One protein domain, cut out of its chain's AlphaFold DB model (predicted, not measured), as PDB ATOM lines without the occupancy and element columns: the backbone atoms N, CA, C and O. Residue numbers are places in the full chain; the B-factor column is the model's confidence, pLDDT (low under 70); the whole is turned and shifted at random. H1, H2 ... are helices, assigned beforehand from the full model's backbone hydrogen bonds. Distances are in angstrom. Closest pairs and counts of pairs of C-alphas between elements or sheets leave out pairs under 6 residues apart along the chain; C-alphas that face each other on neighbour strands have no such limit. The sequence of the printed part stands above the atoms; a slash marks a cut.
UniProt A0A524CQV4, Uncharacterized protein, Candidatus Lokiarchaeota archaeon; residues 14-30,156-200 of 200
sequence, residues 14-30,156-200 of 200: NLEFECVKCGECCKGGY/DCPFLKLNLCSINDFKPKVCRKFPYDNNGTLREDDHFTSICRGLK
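AT A GLANCE: This is residues 14 to 30 and 156 to 200 of the 200 residues of an uncharacterized protein of Candidatus Lokiarchaeota archaeon (UniProt A0A524CQV4). This is a model with little regular structure: loops wind through a compact body, and two very short helices, H2 and H1, lie on opposite sides of it. The stretch of residues 14 to 30 first runs along the longest axis and then turns off across it towards residue 30, and a small turn at one end of the body pairs residues 160 to 161 with residues 164 to 165, antiparallel. The printed part has 62 residues with two named helices, H1 then H2, and no named strand; the class is all helix, though the named elements hold only 11 residues. The radius of gyration of the C-alphas is 11.3 A, and they span 31 by 21 by 20 A.

IN THESE COORDINATES: H2, residues 190 to 195, is 8.8 A long and starts at C-alpha 190 (7.868, 10.788, -36.034). H1, residues 173 to 177, is 6.3 A long and ends at C-alpha 177 (-0.052, 27.155, -34.491).

HOW THE PARTS SIT: H2 and H1 are apart. In both, every O i to N i+4 pair is within hydrogen-bond range.

THE WHOLE: The C-alphas of Asn 14 and Pro 158 are farthest apart, 32.7 A. Residues 31 to 155 are not printed; C-alphas 30 and 156 are 8.5 A apart across this cut. The link from H1 to H2 is long, 12 residues. Residues 14, 28 and 29 have pLDDT under 70.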
ATOM      1  N   ASN A  14      -1.099  13.645 -47.874       66.88
ATOM      2  CA  ASN A  14      -1.746  14.917 -47.548       66.88
ATOM      3  C   ASN A  14      -2.413  14.758 -46.177       66.88
ATOM      4  O   ASN A  14      -3.593  14.436 -46.105       66.88
ATOM      5  N   LEU A  15      -1.635  14.902 -45.107       71.50
ATOM      6  CA  LEU A  15      -2.167  14.873 -43.752       71.50
ATOM      7  C   LEU A  15      -3.014  16.124 -43.509       71.50
ATOM      8  O   LEU A  15      -2.559  17.250 -43.733       71.50
ATOM      9  N   GLU A  16      -4.229  15.928 -43.010       82.62
ATOM     10  CA  GLU A  16      -5.090  17.015 -42.550       82.62
ATOM     11  C   GLU A  16      -5.073  17.086 -41.020       82.62
ATOM     12  O   GLU A  16      -4.904  16.080 -40.328       82.62
ATOM     13  N   PHE A  17      -5.241  18.289 -40.462       85.81
ATOM     14  CA  PHE A  17      -5.270  18.482 -39.014       85.81
ATOM     15  C   PHE A  17      -6.535  19.189 -38.539       85.81
ATOM     16  O   PHE A  17      -6.839  20.310 -38.944       85.81
ATOM     17  N   GLU A  18      -7.183  18.577 -37.550       87.75
ATOM     18  CA  GLU A  18      -8.267  19.174 -36.783       87.75
ATOM     19  C   GLU A  18      -8.023  19.002 -35.275       87.75
ATOM     20  O   GLU A  18      -7.797  17.904 -34.763       87.75
ATOM     21  N   CYS A  19      -8.078  20.097 -34.510       87.75
ATOM     22  CA  CYS A  19      -7.825  20.029 -33.072       87.75
ATOM     23  C   CYS A  19      -9.001  19.394 -32.306       87.75
ATOM     24  O   CYS A  19      -9.937  20.080 -31.912       87.75
ATOM     25  N   VAL A  20      -8.867  18.120 -31.933       89.75
ATOM     26  CA  VAL A  20      -9.848  17.370 -31.115       89.75
ATOM     27  C   VAL A  20      -9.761  17.636 -29.599       89.75
ATOM     28  O   VAL A  20     -10.226  16.849 -28.780       89.75
ATOM     29  N   LYS A  21      -9.109  18.733 -29.191       89.88
ATOM     30  CA  LYS A  21      -8.929  19.177 -27.787       89.88
ATOM     31  C   LYS A  21      -8.277  18.157 -26.822       89.88
ATOM     32  O   LYS A  21      -8.280  18.398 -25.618       89.88
ATOM     33  N   CYS A  22      -7.621  17.111 -27.338       88.12
ATOM     34  CA  CYS A  22      -7.051  15.982 -26.578       88.12
ATOM     35  C   CYS A  22      -5.915  16.304 -25.589       88.12
ATOM     36  O   CYS A  22      -5.425  15.402 -24.921       88.12
ATOM     37  N   GLY A  23      -5.425  17.545 -25.542       88.31
ATOM     38  CA  GLY A  23      -4.412  17.966 -24.571       88.31
ATOM     39  C   GLY A  23      -3.002  17.399 -24.779       88.31
ATOM     40  O   GLY A  23      -2.123  17.747 -24.003       88.31
ATOM     41  N   GLU A  24      -2.731  16.593 -25.809       88.31
ATOM     42  CA  GLU A  24      -1.387  16.014 -26.014       88.31
ATOM     43  C   GLU A  24      -0.322  17.095 -26.259       88.31
ATOM     44  O   GLU A  24       0.751  17.049 -25.674       88.31
ATOM     45  N   CYS A  25      -0.658  18.163 -26.993       85.62
ATOM     46  CA  CYS A  25       0.209  19.339 -27.157       85.62
ATOM     47  C   CYS A  25       0.467  20.125 -25.860       85.62
ATOM     48  O   CYS A  25       1.298  21.027 -25.831       85.62
ATOM     49  N   CYS A  26      -0.327  19.869 -24.820       88.94
ATOM     50  CA  CYS A  26      -0.172  20.484 -23.509       88.94
ATOM     51  C   CYS A  26       0.758  19.669 -22.603       88.94
ATOM     52  O   CYS A  26       1.097  20.160 -21.530       88.94
ATOM     53  N   LYS A  27       1.147  18.461 -23.023       86.94
ATOM     54  CA  LYS A  27       2.138  17.621 -22.357       86.94
ATOM     55  C   LYS A  27       3.498  17.848 -23.021       86.94
ATOM     56  O   LYS A  27       3.567  18.023 -24.237       86.94
ATOM     57  N   GLY A  28       4.580  17.832 -22.247       69.00
ATOM     58  CA  GLY A  28       5.929  17.747 -22.823       69.00
ATOM     59  C   GLY A  28       6.729  19.048 -22.958       69.00
ATOM     60  O   GLY A  28       7.479  19.199 -23.914       69.00
ATOM     61  N   GLY A  29       6.652  19.965 -21.993       66.50
ATOM     62  CA  GLY A  29       7.779  20.859 -21.677       66.50
ATOM     63  C   GLY A  29       8.099  21.985 -22.668       66.50
ATOM     64  O   GLY A  29       9.095  22.681 -22.486       66.50
ATOM     65  N   TYR A  30       7.295  22.199 -23.711       76.25
ATOM     66  CA  TYR A  30       7.535  23.291 -24.656       76.25
ATOM     67  C   TYR A  30       7.261  24.656 -24.012       76.25
ATOM     68  O   TYR A  30       6.253  24.850 -23.331       76.25
ATOM     69  N   ASP A 156       3.960  19.961 -17.845       90.69
ATOM     70  CA  ASP A 156       2.655  20.107 -18.489       90.69
ATOM     71  C   ASP A 156       2.128  21.535 -18.348       90.69
ATOM     72  O   ASP A 156       2.367  22.243 -17.364       90.69
ATOM     73  N   CYS A 157       1.337  21.943 -19.332       91.94
ATOM     74  CA  CYS A 157       0.611  23.199 -19.308       91.94
ATOM     75  C   CYS A 157      -0.398  23.220 -18.141       91.94
ATOM     76  O   CYS A 157      -1.177  22.274 -17.993       91.94
ATOM     77  N   PRO A 158      -0.492  24.321 -17.370       92.44
ATOM     78  CA  PRO A 158      -1.417  24.445 -16.235       92.44
ATOM     79  C   PRO A 158      -2.893  24.410 -16.659       92.44
ATOM     80  O   PRO A 158      -3.794  24.239 -15.840       92.44
ATOM     81  N   PHE A 159      -3.152  24.550 -17.958       93.19
ATOM     82  CA  PHE A 159      -4.482  24.482 -18.546       93.19
ATOM     83  C   PHE A 159      -4.882  23.077 -19.014       93.19
ATOM     84  O   PHE A 159      -5.978  22.918 -19.563       93.19
ATOM     85  N   LEU A 160      -4.040  22.063 -18.806       92.75
ATOM     86  CA  LEU A 160      -4.403  20.663 -18.999       92.75
ATOM     87  C   LEU A 160      -5.267  20.194 -17.819       92.75
ATOM     88  O   LEU A 160      -4.765  19.959 -16.724       92.75
ATOM     89  N   LYS A 161      -6.578  20.055 -18.035       90.75
ATOM     90  CA  LYS A 161      -7.537  19.586 -17.021       90.75
ATOM     91  C   LYS A 161      -8.242  18.342 -17.531       90.75
ATOM     92  O   LYS A 161      -8.781  18.370 -18.630       90.75
ATOM     93  N   LEU A 162      -8.232  17.259 -16.749       89.12
ATOM     94  CA  LEU A 162      -8.842  15.974 -17.129       89.12
ATOM     95  C   LEU A 162      -8.384  15.481 -18.520       89.12
ATOM     96  O   LEU A 162      -9.186  14.999 -19.311       89.12
ATOM     97  N   ASN A 163      -7.092  15.640 -18.836       87.81
ATOM     98  CA  ASN A 163      -6.502  15.355 -20.155       87.81
ATOM     99  C   ASN A 163      -7.071  16.179 -21.328       87.81
ATOM    100  O   ASN A 163      -6.883  15.813 -22.482       87.81
ATOM    101  N   LEU A 164      -7.721  17.312 -21.059       90.06
ATOM    102  CA  LEU A 164      -8.252  18.216 -22.075       90.06
ATOM    103  C   LEU A 164      -7.655  19.618 -21.940       90.06
ATOM    104  O   LEU A 164      -7.320  20.091 -20.852       90.06
ATOM    105  N   CYS A 165      -7.537  20.311 -23.072       90.75
ATOM    106  CA  CYS A 165      -7.103  21.706 -23.093       90.75
ATOM    107  C   CYS A 165      -8.254  22.626 -22.648       90.75
ATOM    108  O   CYS A 165      -9.145  22.929 -23.440       90.75
ATOM    109  N   SER A 166      -8.214  23.103 -21.401       90.81
ATOM    110  CA  SER A 166      -9.288  23.929 -20.815       90.81
ATOM    111  C   SER A 166      -9.386  25.348 -21.382       90.81
ATOM    112  O   SER A 166     -10.422  25.989 -21.239       90.81
ATOM    113  N   ILE A 167      -8.345  25.832 -22.065       90.69
ATOM    114  CA  ILE A 167      -8.319  27.167 -22.684       90.69
ATOM    115  C   ILE A 167      -8.455  27.116 -24.203       90.69
ATOM    116  O   ILE A 167      -7.989  28.022 -24.884       90.69
ATOM    117  N   ASN A 168      -9.040  26.049 -24.756       89.00
ATOM    118  CA  ASN A 168      -9.067  25.814 -26.202       89.00
ATOM    119  C   ASN A 168      -9.534  27.040 -27.010       89.00
ATOM    120  O   ASN A 168      -8.844  27.458 -27.941       89.00
ATOM    121  N   ASP A 169     -10.624  27.671 -26.577       89.75
ATOM    122  CA  ASP A 169     -11.234  28.812 -27.267       89.75
ATOM    123  C   ASP A 169     -10.415  30.110 -27.084       89.75
ATOM    124  O   ASP A 169     -10.499  31.050 -27.880       89.75
ATOM    125  N   PHE A 170      -9.542  30.145 -26.073       92.44
ATOM    126  CA  PHE A 170      -8.677  31.270 -25.709       92.44
ATOM    127  C   PHE A 170      -7.187  30.951 -25.871       92.44
ATOM    128  O   PHE A 170      -6.350  31.636 -25.292       92.44
ATOM    129  N   LYS A 171      -6.836  29.937 -26.671       91.06
ATOM    130  CA  LYS A 171      -5.448  29.500 -26.848       91.06
ATOM    131  C   LYS A 171      -4.525  30.653 -27.266       91.06
ATOM    132  O   LYS A 171      -4.857  31.364 -28.229       91.06
ATOM    133  N   PRO A 172      -3.333  30.759 -26.647       92.44
ATOM    134  CA  PRO A 172      -2.263  31.596 -27.160       92.44
ATOM    135  C   PRO A 172      -1.982  31.286 -28.626       92.44
ATOM    136  O   PRO A 172      -2.189  30.157 -29.089       92.44
ATOM    137  N   LYS A 173      -1.476  32.265 -29.374       90.31
ATOM    138  CA  LYS A 173      -1.185  32.094 -30.802       90.31
ATOM    139  C   LYS A 173      -0.232  30.927 -31.055       90.31
ATOM    140  O   LYS A 173      -0.453  30.170 -31.995       90.31
ATOM    141  N   VAL A 174       0.774  30.736 -30.200       87.69
ATOM    142  CA  VAL A 174       1.707  29.603 -30.313       87.69
ATOM    143  C   VAL A 174       0.990  28.252 -30.168       87.69
ATOM    144  O   VAL A 174       1.241  27.341 -30.947       87.69
ATOM    145  N   CYS A 175       0.003  28.141 -29.272       88.69
ATOM    146  CA  CYS A 175      -0.800  26.925 -29.115       88.69
ATOM    147  C   CYS A 175      -1.767  26.692 -30.283       88.69
ATOM    148  O   CYS A 175      -2.137  25.551 -30.545       88.69
ATOM    149  N   ARG A 176      -2.213  27.759 -30.958       86.44
ATOM    150  CA  ARG A 176      -3.049  27.670 -32.171       86.44
ATOM    151  C   ARG A 176      -2.251  27.252 -33.399       86.44
ATOM    152  O   ARG A 176      -2.814  26.635 -34.291       86.44
ATOM    153  N   LYS A 177      -0.962  27.594 -33.435       84.19
ATOM    154  CA  LYS A 177      -0.052  27.155 -34.491       84.19
ATOM    155  C   LYS A 177       0.272  25.678 -34.401       84.19
ATOM    156  O   LYS A 177       0.651  25.121 -35.410       84.19
ATOM    157  N   PHE A 178       0.124  25.039 -33.243       82.00
ATOM    158  CA  PHE A 178       0.313  23.599 -33.175       82.00
ATOM    159  C   PHE A 178      -0.705  22.899 -34.098       82.00
ATOM    160  O   PHE A 178      -1.904  23.149 -33.933       82.00
ATOM    161  N   PRO A 179      -0.270  22.035 -35.032       83.00
ATOM    162  CA  PRO A 179       1.063  21.443 -35.150       83.00
ATOM    163  C   PRO A 179       1.867  21.874 -36.380       83.00
ATOM    164  O   PRO A 179       2.725  21.145 -36.866       83.00
ATOM    165  N   TYR A 180       1.597  23.059 -36.890       83.94
ATOM    166  CA  TYR A 180       2.306  23.647 -38.008       83.94
ATOM    167  C   TYR A 180       3.678  24.194 -37.587       83.94
ATOM    168  O   TYR A 180       3.870  24.670 -36.461       83.94
ATOM    169  N   ASP A 181       4.637  24.127 -38.504       82.00
ATOM    170  CA  ASP A 181       5.955  24.735 -38.378       82.00
ATOM    171  C   ASP A 181       5.904  26.264 -38.612       82.00
ATOM    172  O   ASP A 181       4.845  26.892 -38.704       82.00
ATOM    173  N   ASN A 182       7.076  26.899 -38.700       78.81
ATOM    174  CA  ASN A 182       7.160  28.341 -38.949       78.81
ATOM    175  C   ASN A 182       6.716  28.757 -40.361       78.81
ATOM    176  O   ASN A 182       6.359  29.921 -40.544       78.81
ATOM    177  N   ASN A 183       6.722  27.831 -41.321       82.06
ATOM    178  CA  ASN A 183       6.268  28.046 -42.693       82.06
ATOM    179  C   ASN A 183       4.757  27.806 -42.842       82.06
ATOM    180  O   ASN A 183       4.197  28.089 -43.897       82.06
ATOM    181  N   GLY A 184       4.088  27.327 -41.787       80.44
ATOM    182  CA  GLY A 184       2.682  26.934 -41.837       80.44
ATOM    183  C   GLY A 184       2.476  25.531 -42.407       80.44
ATOM    184  O   GLY A 184       1.338  25.152 -42.667       80.44
ATOM    185  N   THR A 185       3.548  24.761 -42.577       83.19
ATOM    186  CA  THR A 185       3.494  23.373 -43.028       83.19
ATOM    187  C   THR A 185       3.234  22.476 -41.832       83.19
ATOM    188  O   THR A 185       3.787  22.689 -40.751       83.19
ATOM    189  N   LEU A 186       2.375  21.474 -42.000       83.19
ATOM    190  CA  LEU A 186       2.142  20.478 -40.965       83.19
ATOM    191  C   LEU A 186       3.462  19.778 -40.619       83.19
ATOM    192  O   LEU A 186       4.209  19.383 -41.509       83.19
ATOM    193  N   ARG A 187       3.771  19.643 -39.328       81.19
ATOM    194  CA  ARG A 187       4.954  18.887 -38.916       81.19
ATOM    195  C   ARG A 187       4.771  17.408 -39.247       81.19
ATOM    196  O   ARG A 187       3.706  16.847 -39.016       81.19
ATOM    197  N   GLU A 188       5.835  16.780 -39.734       75.75
ATOM    198  CA  GLU A 188       5.845  15.358 -40.108       75.75
ATOM    199  C   GLU A 188       6.822  14.528 -39.263       75.75
ATOM    200  O   GLU A 188       7.002  13.342 -39.517       75.75
ATOM    201  N   ASP A 189       7.459  15.116 -38.242       78.00
ATOM    202  CA  ASP A 189       8.400  14.371 -37.405       78.00
ATOM    203  C   ASP A 189       7.718  13.205 -36.662       78.00
ATOM    204  O   ASP A 189       6.611  13.353 -36.145       78.00
ATOM    205  N   ASP A 190       8.395  12.049 -36.595       70.06
ATOM    206  CA  ASP A 190       7.868  10.788 -36.034       70.06
ATOM    207  C   ASP A 190       7.319  10.948 -34.606       70.06
ATOM    208  O   ASP A 190       6.341  10.313 -34.200       70.06
ATOM    209  N   HIS A 191       7.943  11.823 -33.815       74.44
ATOM    210  CA  HIS A 191       7.472  12.127 -32.471       74.44
ATOM    211  C   HIS A 191       6.131  12.863 -32.503       74.44
ATOM    212  O   HIS A 191       5.219  12.519 -31.759       74.44
ATOM    213  N   PHE A 192       5.979  13.857 -33.373       74.00
ATOM    214  CA  PHE A 192       4.733  14.592 -33.518       74.00
ATOM    215  C   PHE A 192       3.592  13.722 -34.076       74.00
ATOM    216  O   PHE A 192       2.493  13.700 -33.507       74.00
ATOM    217  N   THR A 193       3.847  12.992 -35.162       73.62
ATOM    218  CA  THR A 193       2.831  12.158 -35.822       73.62
ATOM    219  C   THR A 193       2.333  11.031 -34.917       73.62
ATOM    220  O   THR A 193       1.167  10.650 -34.999       73.62
ATOM    221  N   SER A 194       3.165  10.562 -33.981       77.50
ATOM    222  CA  SER A 194       2.772   9.546 -32.996       77.50
ATOM    223  C   SER A 194       1.928  10.072 -31.825       77.50
ATOM    224  O   SER A 194       1.180   9.295 -31.233       77.50
ATOM    225  N   ILE A 195       1.994  11.368 -31.486       79.50
ATOM    226  CA  ILE A 195       1.255  11.934 -30.335       79.50
ATOM    227  C   ILE A 195      -0.020  12.691 -30.731       79.50
ATOM    228  O   ILE A 195      -0.925  12.867 -29.910       79.50
ATOM    229  N   CYS A 196      -0.117  13.186 -31.966       84.44
ATOM    230  CA  CYS A 196      -1.206  14.072 -32.357       84.44
ATOM    231  C   CYS A 196      -2.466  13.320 -32.797       84.44
ATOM    232  O   CYS A 196      -2.620  12.935 -33.950       84.44
ATOM    233  N   ARG A 197      -3.448  13.224 -31.894       86.00
ATOM    234  CA  ARG A 197      -4.752  12.584 -32.174       86.00
ATOM    235  C   ARG A 197      -5.651  13.329 -33.176       86.00
ATOM    236  O   ARG A 197      -6.758  12.876 -33.435       86.00
ATOM    237  N   GLY A 198      -5.237  14.510 -33.635       85.88
ATOM    238  CA  GLY A 198      -5.997  15.347 -34.571       85.88
ATOM    239  C   GLY A 198      -5.598  15.177 -36.035       85.88
ATOM    240  O   GLY A 198      -6.180  15.848 -36.882       85.88
ATOM    241  N   LEU A 199      -4.590  14.346 -36.313       86.38
ATOM    242  CA  LEU A 199      -4.136  14.032 -37.665       86.38
ATOM    243  C   LEU A 199      -5.081  13.027 -38.328       86.38
ATOM    244  O   LEU A 199      -5.478  12.051 -37.685       86.38
ATOM    245  N   LYS A 200      -5.428  13.282 -39.588       81.38
ATOM    246  CA  LYS A 200      -6.281  12.444 -40.436       81.38
ATOM    247  C   LYS A 200      -5.587  12.159 -41.761       81.38
ATOM    248  O   LYS A 200      -4.887  13.073 -42.260       81.38
TER     249      LYS A 200